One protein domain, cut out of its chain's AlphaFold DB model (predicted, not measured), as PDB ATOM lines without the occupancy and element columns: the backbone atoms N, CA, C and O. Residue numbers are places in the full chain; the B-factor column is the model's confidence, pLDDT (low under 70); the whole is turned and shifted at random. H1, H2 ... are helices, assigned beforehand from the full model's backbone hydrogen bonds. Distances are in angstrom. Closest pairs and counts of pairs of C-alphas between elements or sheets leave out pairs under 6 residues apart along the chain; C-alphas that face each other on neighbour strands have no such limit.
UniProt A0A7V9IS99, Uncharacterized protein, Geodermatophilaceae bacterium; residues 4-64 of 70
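This is residues 4 to 64 of the 70 residues of an uncharacterized protein of Geodermatophilaceae bacterium (UniProt A0A7V9IS99). The model is an open arch of four helices: long H2 makes one side, with small H1 making a corner at its first end and tiny H3 a corner at its last. From H3 a long link without named elements, residues 41 to 55, leads on to H4, which touches no other helix. The printed part has 61 residues, with four named helices in the order H1, H2, H3, H4 and no named strand; the class is all helix. It is only just extended, close to loose, with a radius of gyration of the C-alphas of 16.0 A and spans of 40 by 29 by 21 A.

H1, residues 4 to 9, touches H2, residues 16 to 32, through residues 16 to 18 of H2 alone; the closest C-alphas, those of Glu 4 and Pro 16, are 7.7 A apart. Their lines are about perpendicular, at 86 degrees. H2 and H3, residues 37 to 40, only just touch, and only at the corner by their link, with 3 pairs of C-alphas within 8 A. Residues 30 to 31 alone of H2 take part, and the closest C-alphas are those of Glu 31 and Arg 39, 7.0 A apart. H4, residues 56 to 62, is apart from H1, H2 and H3. In H1, H2 and H4 every O i to N i+4 pair is within hydrogen-bond range, while H3 is too short for such a pair.

H1 begins at C-alpha 4, (1.755, 60.828, 27.851), and is 8.1 A long. H2 runs 23.9 A to C-alpha 32 at (-25.947, 51.174, 28.909). H3 is 5.1 A long. H4 is 10.0 A long and ends at C-alpha 62, (-16.041, 29.103, 17.892).

The two C-alphas farthest apart, those of Val 7 and Gln 40, are 40.4 A apart. Residues 23 to 29, which belong to H2, and residues 32 to 37 stand free. The link H1 to H2 is short, H2 to H3 tight and H3 to H4 long. The printed part has no cut, and no printed residue is under 70 in pLDDT.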
ATOM      1  N   GLU A   4       1.735  61.885  26.833       95.44
ATOM      2  CA  GLU A   4       1.755  60.828  27.851       95.44
ATOM      3  C   GLU A   4       2.058  59.449  27.238       95.44
ATOM      4  O   GLU A   4       2.934  58.742  27.725       95.44
ATOM      5  N   ALA A   5       1.402  59.107  26.125       95.88
ATOM      6  CA  ALA A   5       1.639  57.870  25.379       95.88
ATOM      7  C   ALA A   5       3.076  57.796  24.845       95.88
ATOM      8  O   ALA A   5       3.737  56.769  24.990       95.88
ATOM      9  N   ASP A   6       3.587  58.897  24.287       95.44
ATOM     10  CA  ASP A   6       4.955  58.956  23.760       95.44
ATOM     11  C   ASP A   6       5.995  58.678  24.853       95.44
ATOM     12  O   ASP A   6       6.935  57.915  24.649       95.44
ATOM     13  N   VAL A   7       5.828  59.302  26.026       95.38
ATOM     14  CA  VAL A   7       6.782  59.192  27.139       95.38
ATOM     15  C   VAL A   7       6.698  57.830  27.829       95.38
ATOM     16  O   VAL A   7       7.720  57.333  28.295       95.38
ATOM     17  N   MET A   8       5.506  57.235  27.921       93.69
ATOM     18  CA  MET A   8       5.284  56.037  28.742       93.69
ATOM     19  C   MET A   8       5.273  54.728  27.951       93.69
ATOM     20  O   MET A   8       5.563  53.684  28.526       93.69
ATOM     21  N   ALA A   9       4.950  54.770  26.659       92.12
ATOM     22  CA  ALA A   9       4.783  53.584  25.820       92.12
ATOM     23  C   ALA A   9       5.343  53.774  24.400       92.12
ATOM     24  O   ALA A   9       4.917  53.090  23.477       92.12
ATOM     25  N   GLY A  10       6.229  54.756  24.180       93.06
ATOM     26  CA  GLY A  10       6.782  55.035  22.848       93.06
ATOM     27  C   GLY A  10       5.728  55.425  21.802       93.06
ATOM     28  O   GLY A  10       5.995  55.350  20.608       93.06
ATOM     29  N   GLY A  11       4.528  55.816  22.243       93.06
ATOM     30  CA  GLY A  11       3.388  56.098  21.374       93.06
ATOM     31  C   GLY A  11       2.653  54.856  20.851       93.06
ATOM     32  O   GLY A  11       1.710  55.018  20.082       93.06
ATOM     33  N   GLU A  12       3.029  53.639  21.265       94.94
ATOM     34  CA  GLU A  12       2.389  52.387  20.820       94.94
ATOM     35  C   GLU A  12       1.017  52.161  21.474       94.94
ATOM     36  O   GLU A  12       0.107  51.594  20.865       94.94
ATOM     37  N   HIS A  13       0.843  52.654  22.704       94.38
ATOM     38  CA  HIS A  13      -0.393  52.543  23.477       94.38
ATOM     39  C   HIS A  13      -0.727  53.848  24.196       94.38
ATOM     40  O   HIS A  13       0.138  54.689  24.441       94.38
ATOM     41  N   LEU A  14      -2.002  54.014  24.557       95.75
ATOM     42  CA  LEU A  14      -2.434  55.160  25.351       95.75
ATOM     43  C   LEU A  14      -1.750  55.149  26.720       95.75
ATOM     44  O   LEU A  14      -1.648  54.110  27.372       95.75
ATOM     45  N   GLY A  15      -1.330  56.334  27.165       94.88
ATOM     46  CA  GLY A  15      -0.897  56.537  28.541       94.88
ATOM     47  C   GLY A  15      -2.060  56.397  29.535       94.88
ATOM     48  O   GLY A  15      -3.218  56.323  29.116       94.88
ATOM     49  N   PRO A  16      -1.785  56.364  30.847       94.69
ATOM     50  CA  PRO A  16      -2.790  56.165  31.891       94.69
ATOM     51  C   PRO A  16      -4.038  57.050  31.776       94.69
ATOM     52  O   PRO A  16      -5.152  56.542  31.927       94.69
ATOM     53  N   VAL A  17      -3.892  58.345  31.475       95.44
ATOM     54  CA  VAL A  17      -5.039  59.255  31.322       95.44
ATOM     55  C   VAL A  17      -5.827  58.922  30.059       95.44
ATOM     56  O   VAL A  17      -7.044  58.741  30.123       95.44
ATOM     57  N   GLY A  18      -5.148  58.803  28.915       94.62
ATOM     58  CA  GLY A  18      -5.806  58.459  27.651       94.62
ATOM     59  C   GLY A  18      -6.523  57.108  27.715       94.62
ATOM     60  O   GLY A  18      -7.672  56.988  27.292       94.62
ATOM     61  N   GLY A  19      -5.865  56.111  28.306       95.56
ATOM     62  CA  GLY A  19      -6.403  54.773  28.511       95.56
ATOM     63  C   GLY A  19      -7.623  54.786  29.424       95.56
ATOM     64  O   GLY A  19      -8.624  54.160  29.094       95.56
ATOM     65  N   ARG A  20      -7.600  55.553  30.526       96.50
ATOM     66  CA  ARG A  20      -8.757  55.669  31.427       96.50
ATOM     67  C   ARG A  20      -9.975  56.247  30.716       96.50
ATOM     68  O   ARG A  20     -11.052  55.673  30.834       96.50
ATOM     69  N   ILE A  21      -9.798  57.337  29.967       96.75
ATOM     70  CA  ILE A  21     -10.892  57.988  29.232       96.75
ATOM     71  C   ILE A  21     -11.536  56.997  28.263       96.75
ATOM     72  O   ILE A  21     -12.752  56.825  28.271       96.75
ATOM     73  N   VAL A  22     -10.724  56.325  27.443       97.31
ATOM     74  CA  VAL A  22     -11.234  55.385  26.441       97.31
ATOM     75  C   VAL A  22     -11.908  54.184  27.109       97.31
ATOM     76  O   VAL A  22     -13.024  53.836  26.729       97.31
ATOM     77  N   THR A  23     -11.300  53.597  28.142       97.94
ATOM     78  CA  THR A  23     -11.880  52.462  28.875       97.94
ATOM     79  C   THR A  23     -13.216  52.808  29.527       97.94
ATOM     80  O   THR A  23     -14.147  52.013  29.433       97.94
ATOM     81  N   GLU A  24     -13.357  53.983  30.151       98.12
ATOM     82  CA  GLU A  24     -14.636  54.382  30.756       98.12
ATOM     83  C   GLU A  24     -15.737  54.603  29.716       98.12
ATOM     84  O   GLU A  24     -16.890  54.262  29.972       98.12
ATOM     85  N   VAL A  25     -15.399  55.097  28.520       97.69
ATOM     86  CA  VAL A  25     -16.365  55.187  27.415       97.69
ATOM     87  C   VAL A  25     -16.842  53.794  27.003       97.69
ATOM     88  O   VAL A  25     -18.048  53.576  26.904       97.69
ATOM     89  N   PHE A  26     -15.930  52.837  26.799       97.62
ATOM     90  CA  PHE A  26     -16.308  51.460  26.458       97.62
ATOM     91  C   PHE A  26     -17.151  50.800  27.553       97.62
ATOM     92  O   PHE A  26     -18.183  50.208  27.242       97.62
ATOM     93  N   ALA A  27     -16.754  50.936  28.820       96.19
ATOM     94  CA  ALA A  27     -17.513  50.408  29.950       96.19
ATOM     95  C   ALA A  27     -18.931  51.000  29.992       96.19
ATOM     96  O   ALA A  27     -19.907  50.253  30.011       96.19
ATOM     97  N   GLY A  28     -19.057  52.327  29.884       96.62
ATOM     98  CA  GLY A  28     -20.353  53.003  29.875       96.62
ATOM     99  C   GLY A  28     -21.251  52.582  28.706       96.62
ATOM    100  O   GLY A  28     -22.457  52.419  28.897       96.62
ATOM    101  N   LEU A  29     -20.686  52.360  27.512       97.12
ATOM    102  CA  LEU A  29     -21.429  51.840  26.357       97.12
ATOM    103  C   LEU A  29     -21.960  50.424  26.613       97.12
ATOM    104  O   LEU A  29     -23.137  50.169  26.366       97.12
ATOM    105  N   ILE A  30     -21.122  49.526  27.140       95.62
ATOM    106  CA  ILE A  30     -21.510  48.141  27.448       95.62
ATOM    107  C   ILE A  30     -22.591  48.107  28.537       95.62
ATOM    108  O   ILE A  30     -23.588  47.401  28.394       95.62
ATOM    109  N   GLU A  31     -22.431  48.883  29.609       94.44
ATOM    110  CA  GLU A  31     -23.388  48.936  30.723       94.44
ATOM    111  C   GLU A  31     -24.753  49.516  30.314       94.44
ATOM    112  O   GLU A  31     -25.798  49.104  30.840       94.44
ATOM    113  N   SER A  32     -24.746  50.473  29.379       95.69
ATOM    114  CA  SER A  32     -25.947  51.174  28.909       95.69
ATOM    115  C   SER A  32     -26.712  50.417  27.822       95.69
ATOM    116  O   SER A  32     -27.911  50.647  27.656       95.69
ATOM    117  N   ASP A  33     -26.056  49.529  27.077       97.25
ATOM    118  CA  ASP A  33     -26.708  48.736  26.040       97.25
ATOM    119  C   ASP A  33     -27.547  47.613  26.665       97.25
ATOM    120  O   ASP A  33     -27.032  46.682  27.281       97.25
ATOM    121  N   SER A  34     -28.869  47.679  26.484       95.88
ATOM    122  CA  SER A  34     -29.787  46.655  26.981       95.88
ATOM    123  C   SER A  34     -29.524  45.275  26.391       95.88
ATOM    124  O   SER A  34     -29.869  44.299  27.043       95.88
ATOM    125  N   GLN A  35     -28.955  45.188  25.186       96.19
ATOM    126  CA  GLN A  35     -28.622  43.928  24.518       96.19
ATOM    127  C   GLN A  35     -27.177  43.482  24.759       96.19
ATOM    128  O   GLN A  35     -26.762  42.462  24.205       96.19
ATOM    129  N   SER A  36     -26.405  44.197  25.584       93.69
ATOM    130  CA  SER A  36     -25.056  43.751  25.913       93.69
ATOM    131  C   SER A  36     -25.085  42.423  26.664       93.69
ATOM    132  O   SER A  36     -25.991  42.145  27.452       93.69
ATOM    133  N   TYR A  37     -24.067  41.597  26.432       88.38
ATOM    134  CA  TYR A  37     -23.971  40.267  27.032       88.38
ATOM    135  C   TYR A  37     -24.065  40.292  28.571       88.38
ATOM    136  O   TYR A  37     -24.907  39.574  29.103       88.38
ATOM    137  N   PRO A  38     -23.336  41.176  29.295       89.81
ATOM    138  CA  PRO A  38     -23.458  41.276  30.754       89.81
ATOM    139  C   PRO A  38     -24.844  41.724  31.234       89.81
ATOM    140  O   PRO A  38     -25.224  41.462  32.372       89.81
ATOM    141  N   ARG A  39     -25.606  42.433  30.391       93.56
ATOM    142  CA  ARG A  39     -26.963  42.885  30.717       93.56
ATOM    143  C   ARG A  39     -28.020  41.820  30.436       93.56
ATOM    144  O   ARG A  39     -29.045  41.801  31.114       93.56
ATOM    145  N   GLN A  40     -27.774  40.961  29.449       95.06
ATOM    146  CA  GLN A  40     -28.623  39.819  29.110       95.06
ATOM    147  C   GLN A  40     -28.384  38.621  30.044       95.06
ATOM    148  O   GLN A  40     -29.346  37.954  30.417       95.06
ATOM    149  N   ASP A  41     -27.132  38.375  30.439       93.19
ATOM    150  CA  ASP A  41     -26.719  37.271  31.311       93.19
ATOM    151  C   ASP A  41     -25.544  37.709  32.223       93.19
ATOM    152  O   ASP A  41     -24.379  37.633  31.822       93.19
ATOM    153  N   PRO A  42     -25.833  38.226  33.437       90.38
ATOM    154  CA  PRO A  42     -24.822  38.787  34.343       90.38
ATOM    155  C   PRO A  42     -23.793  37.785  34.870       90.38
ATOM    156  O   PRO A  42     -22.682  38.184  35.215       90.38
ATOM    157  N   ASP A  43     -24.163  36.506  34.937       90.69
ATOM    158  CA  ASP A  43     -23.305  35.426  35.430       90.69
ATOM    159  C   ASP A  43     -22.644  34.657  34.275       90.69
ATOM    160  O   ASP A  43     -22.016  33.614  34.490       90.69
ATOM    161  N   TRP A  44     -22.785  35.152  33.040       87.12
ATOM    162  CA  TRP A  44     -22.227  34.490  31.877       87.12
ATOM    163  C   TRP A  44     -20.710  34.352  31.984       87.12
ATOM    164  O   TRP A  44     -19.974  35.306  32.242       87.12
ATOM    165  N   THR A  45     -20.246  33.150  31.670       85.75
ATOM    166  CA  THR A  45     -18.841  32.836  31.457       85.75
ATOM    167  C   THR A  45     -18.707  32.040  30.154       85.75
ATOM    168  O   THR A  45     -19.615  31.260  29.826       85.75
ATOM    169  N   PRO A  46     -17.624  32.217  29.373       85.12
ATOM    170  CA  PRO A  46     -17.378  31.411  28.183       85.12
ATOM    171  C   PRO A  46     -17.457  29.909  28.491       85.12
ATOM    172  O   PRO A  46     -16.858  29.419  29.443       85.12
ATOM    173  N   THR A  47     -18.183  29.155  27.664       86.00
ATOM    174  CA  THR A  47     -18.320  27.689  27.798       86.00
ATOM    175  C   THR A  47     -17.240  26.912  27.041       86.00
ATOM    176  O   THR A  47     -17.294  25.687  26.941       86.00
ATOM    177  N   TYR A  48     -16.279  27.631  26.468       87.56
ATOM    178  CA  TYR A  48     -15.207  27.131  25.622       87.56
ATOM    179  C   TYR A  48     -13.916  27.888  25.945       87.56
ATOM    180  O   TYR A  48     -13.951  28.992  26.485       87.56
ATOM    181  N   GLY A  49     -12.785  27.258  25.647       87.56
ATOM    182  CA  GLY A  49     -11.475  27.612  26.190       87.56
ATOM    183  C   GLY A  49     -10.754  26.352  26.672       87.56
ATOM    184  O   GLY A  49     -11.286  25.243  26.568       87.56
ATOM    185  N   SER A  50      -9.537  26.497  27.186       87.12
ATOM    186  CA  SER A  50      -8.744  25.370  27.692       87.12
ATOM    187  C   SER A  50      -8.064  25.740  29.005       87.12
ATOM    188  O   SER A  50      -7.698  26.890  29.198       87.12
ATOM    189  N   ASN A  51      -7.894  24.766  29.906       87.12
ATOM    190  CA  ASN A  51      -7.287  24.979  31.231       87.12
ATOM    191  C   ASN A  51      -7.963  26.097  32.052       87.12
ATOM    192  O   ASN A  51      -7.273  26.899  32.674       87.12
ATOM    193  N   ASP A  52      -9.299  26.162  32.021       83.44
ATOM    194  CA  ASP A  52     -10.101  27.211  32.673       83.44
ATOM    195  C   ASP A  52      -9.791  28.646  32.192       83.44
ATOM    196  O   ASP A  52     -10.161  29.624  32.841       83.44
ATOM    197  N   GLU A  53      -9.145  28.784  31.030       90.06
ATOM    198  CA  GLU A  53      -8.820  30.059  30.400       90.06
ATOM    199  C   GLU A  53      -9.550  30.207  29.060       90.06
ATOM    200  O   GLU A  53      -9.616  29.281  28.245       90.06
ATOM    201  N   PHE A  54     -10.091  31.403  28.831       91.00
ATOM    202  CA  PHE A  54     -10.708  31.811  27.576       91.00
ATOM    203  C   PHE A  54      -9.886  32.928  26.934       91.00
ATOM    204  O   PHE A  54      -9.591  33.944  27.568       91.00
ATOM    205  N   THR A  55      -9.558  32.763  25.656       92.19
ATOM    206  CA  THR A  55      -8.763  33.714  24.878       92.19
ATOM    207  C   THR A  55      -9.503  34.184  23.628       92.19
ATOM    208  O   THR A  55     -10.490  33.605  23.179       92.19
ATOM    209  N   PHE A  56      -8.982  35.228  22.985       89.69
ATOM    210  CA  PHE A  56      -9.548  35.727  21.728       89.69
ATOM    211  C   PHE A  56      -9.471  34.702  20.580       89.69
ATOM    212  O   PHE A  56     -10.291  34.728  19.664       89.69
ATOM    213  N   VAL A  57      -8.508  33.774  20.625       91.19
ATOM    214  CA  VAL A  57      -8.394  32.695  19.632       91.19
ATOM    215  C   VAL A  57      -9.569  31.725  19.753       91.19
ATOM    216  O   VAL A  57     -10.088  31.264  18.737       91.19
ATOM    217  N   ASP A  58     -10.046  31.472  20.971       91.62
ATOM    218  CA  ASP A  58     -11.201  30.610  21.217       91.62
ATOM    219  C   ASP A  58     -12.475  31.191  20.591       91.62
ATOM    220  O   ASP A  58     -13.261  30.446  20.005       91.62
ATOM    221  N   LEU A  59     -12.636  32.522  20.610       89.38
ATOM    222  CA  LEU A  59     -13.717  33.215  19.898       89.38
ATOM    223  C   LEU A  59     -13.667  32.928  18.392       89.38
ATOM    224  O   LEU A  59     -14.684  32.612  17.775       89.38
ATOM    225  N   PHE A  60     -12.482  33.016  17.788       91.25
ATOM    226  CA  PHE A  60     -12.317  32.756  16.361       91.25
ATOM    227  C   PHE A  60     -12.533  31.285  16.002       91.25
ATOM    228  O   PHE A  60     -13.108  30.991  14.951       91.25
ATOM    229  N   ASN A  61     -12.109  30.365  16.867       90.56
ATOM    230  CA  ASN A  61     -12.381  28.940  16.706       90.56
ATOM    231  C   ASN A  61     -13.889  28.665  16.769       90.56
ATOM    232  O   ASN A  61     -14.420  27.994  15.885       90.56
ATOM    233  N   ALA A  62     -14.591  29.233  17.755       87.12
ATOM    234  CA  ALA A  62     -16.041  29.103  17.892       87.12
ATOM    235  C   ALA A  62     -16.798  29.699  16.692       87.12
ATOM    236  O   ALA A  62     -17.791  29.132  16.242       87.12
ATOM    237  N   ALA A  63     -16.303  30.806  16.135       89.94
ATOM    238  CA  ALA A  63     -16.844  31.420  14.925       89.94
ATOM    239  C   ALA A  63     -16.472  30.672  13.625       89.94
ATOM    240  O   ALA A  63     -16.983  31.018  12.560       89.94
ATOM    241  N   GLY A  64     -15.587  29.669  13.684       90.19
ATOM    242  CA  GLY A  64     -15.146  28.892  12.521       90.19
ATOM    243  C   GLY A  64     -14.260  29.666  11.539       90.19
ATOM    244  O   GLY A  64     -14.225  29.324  10.358       90.19
TER     245      GLY A  64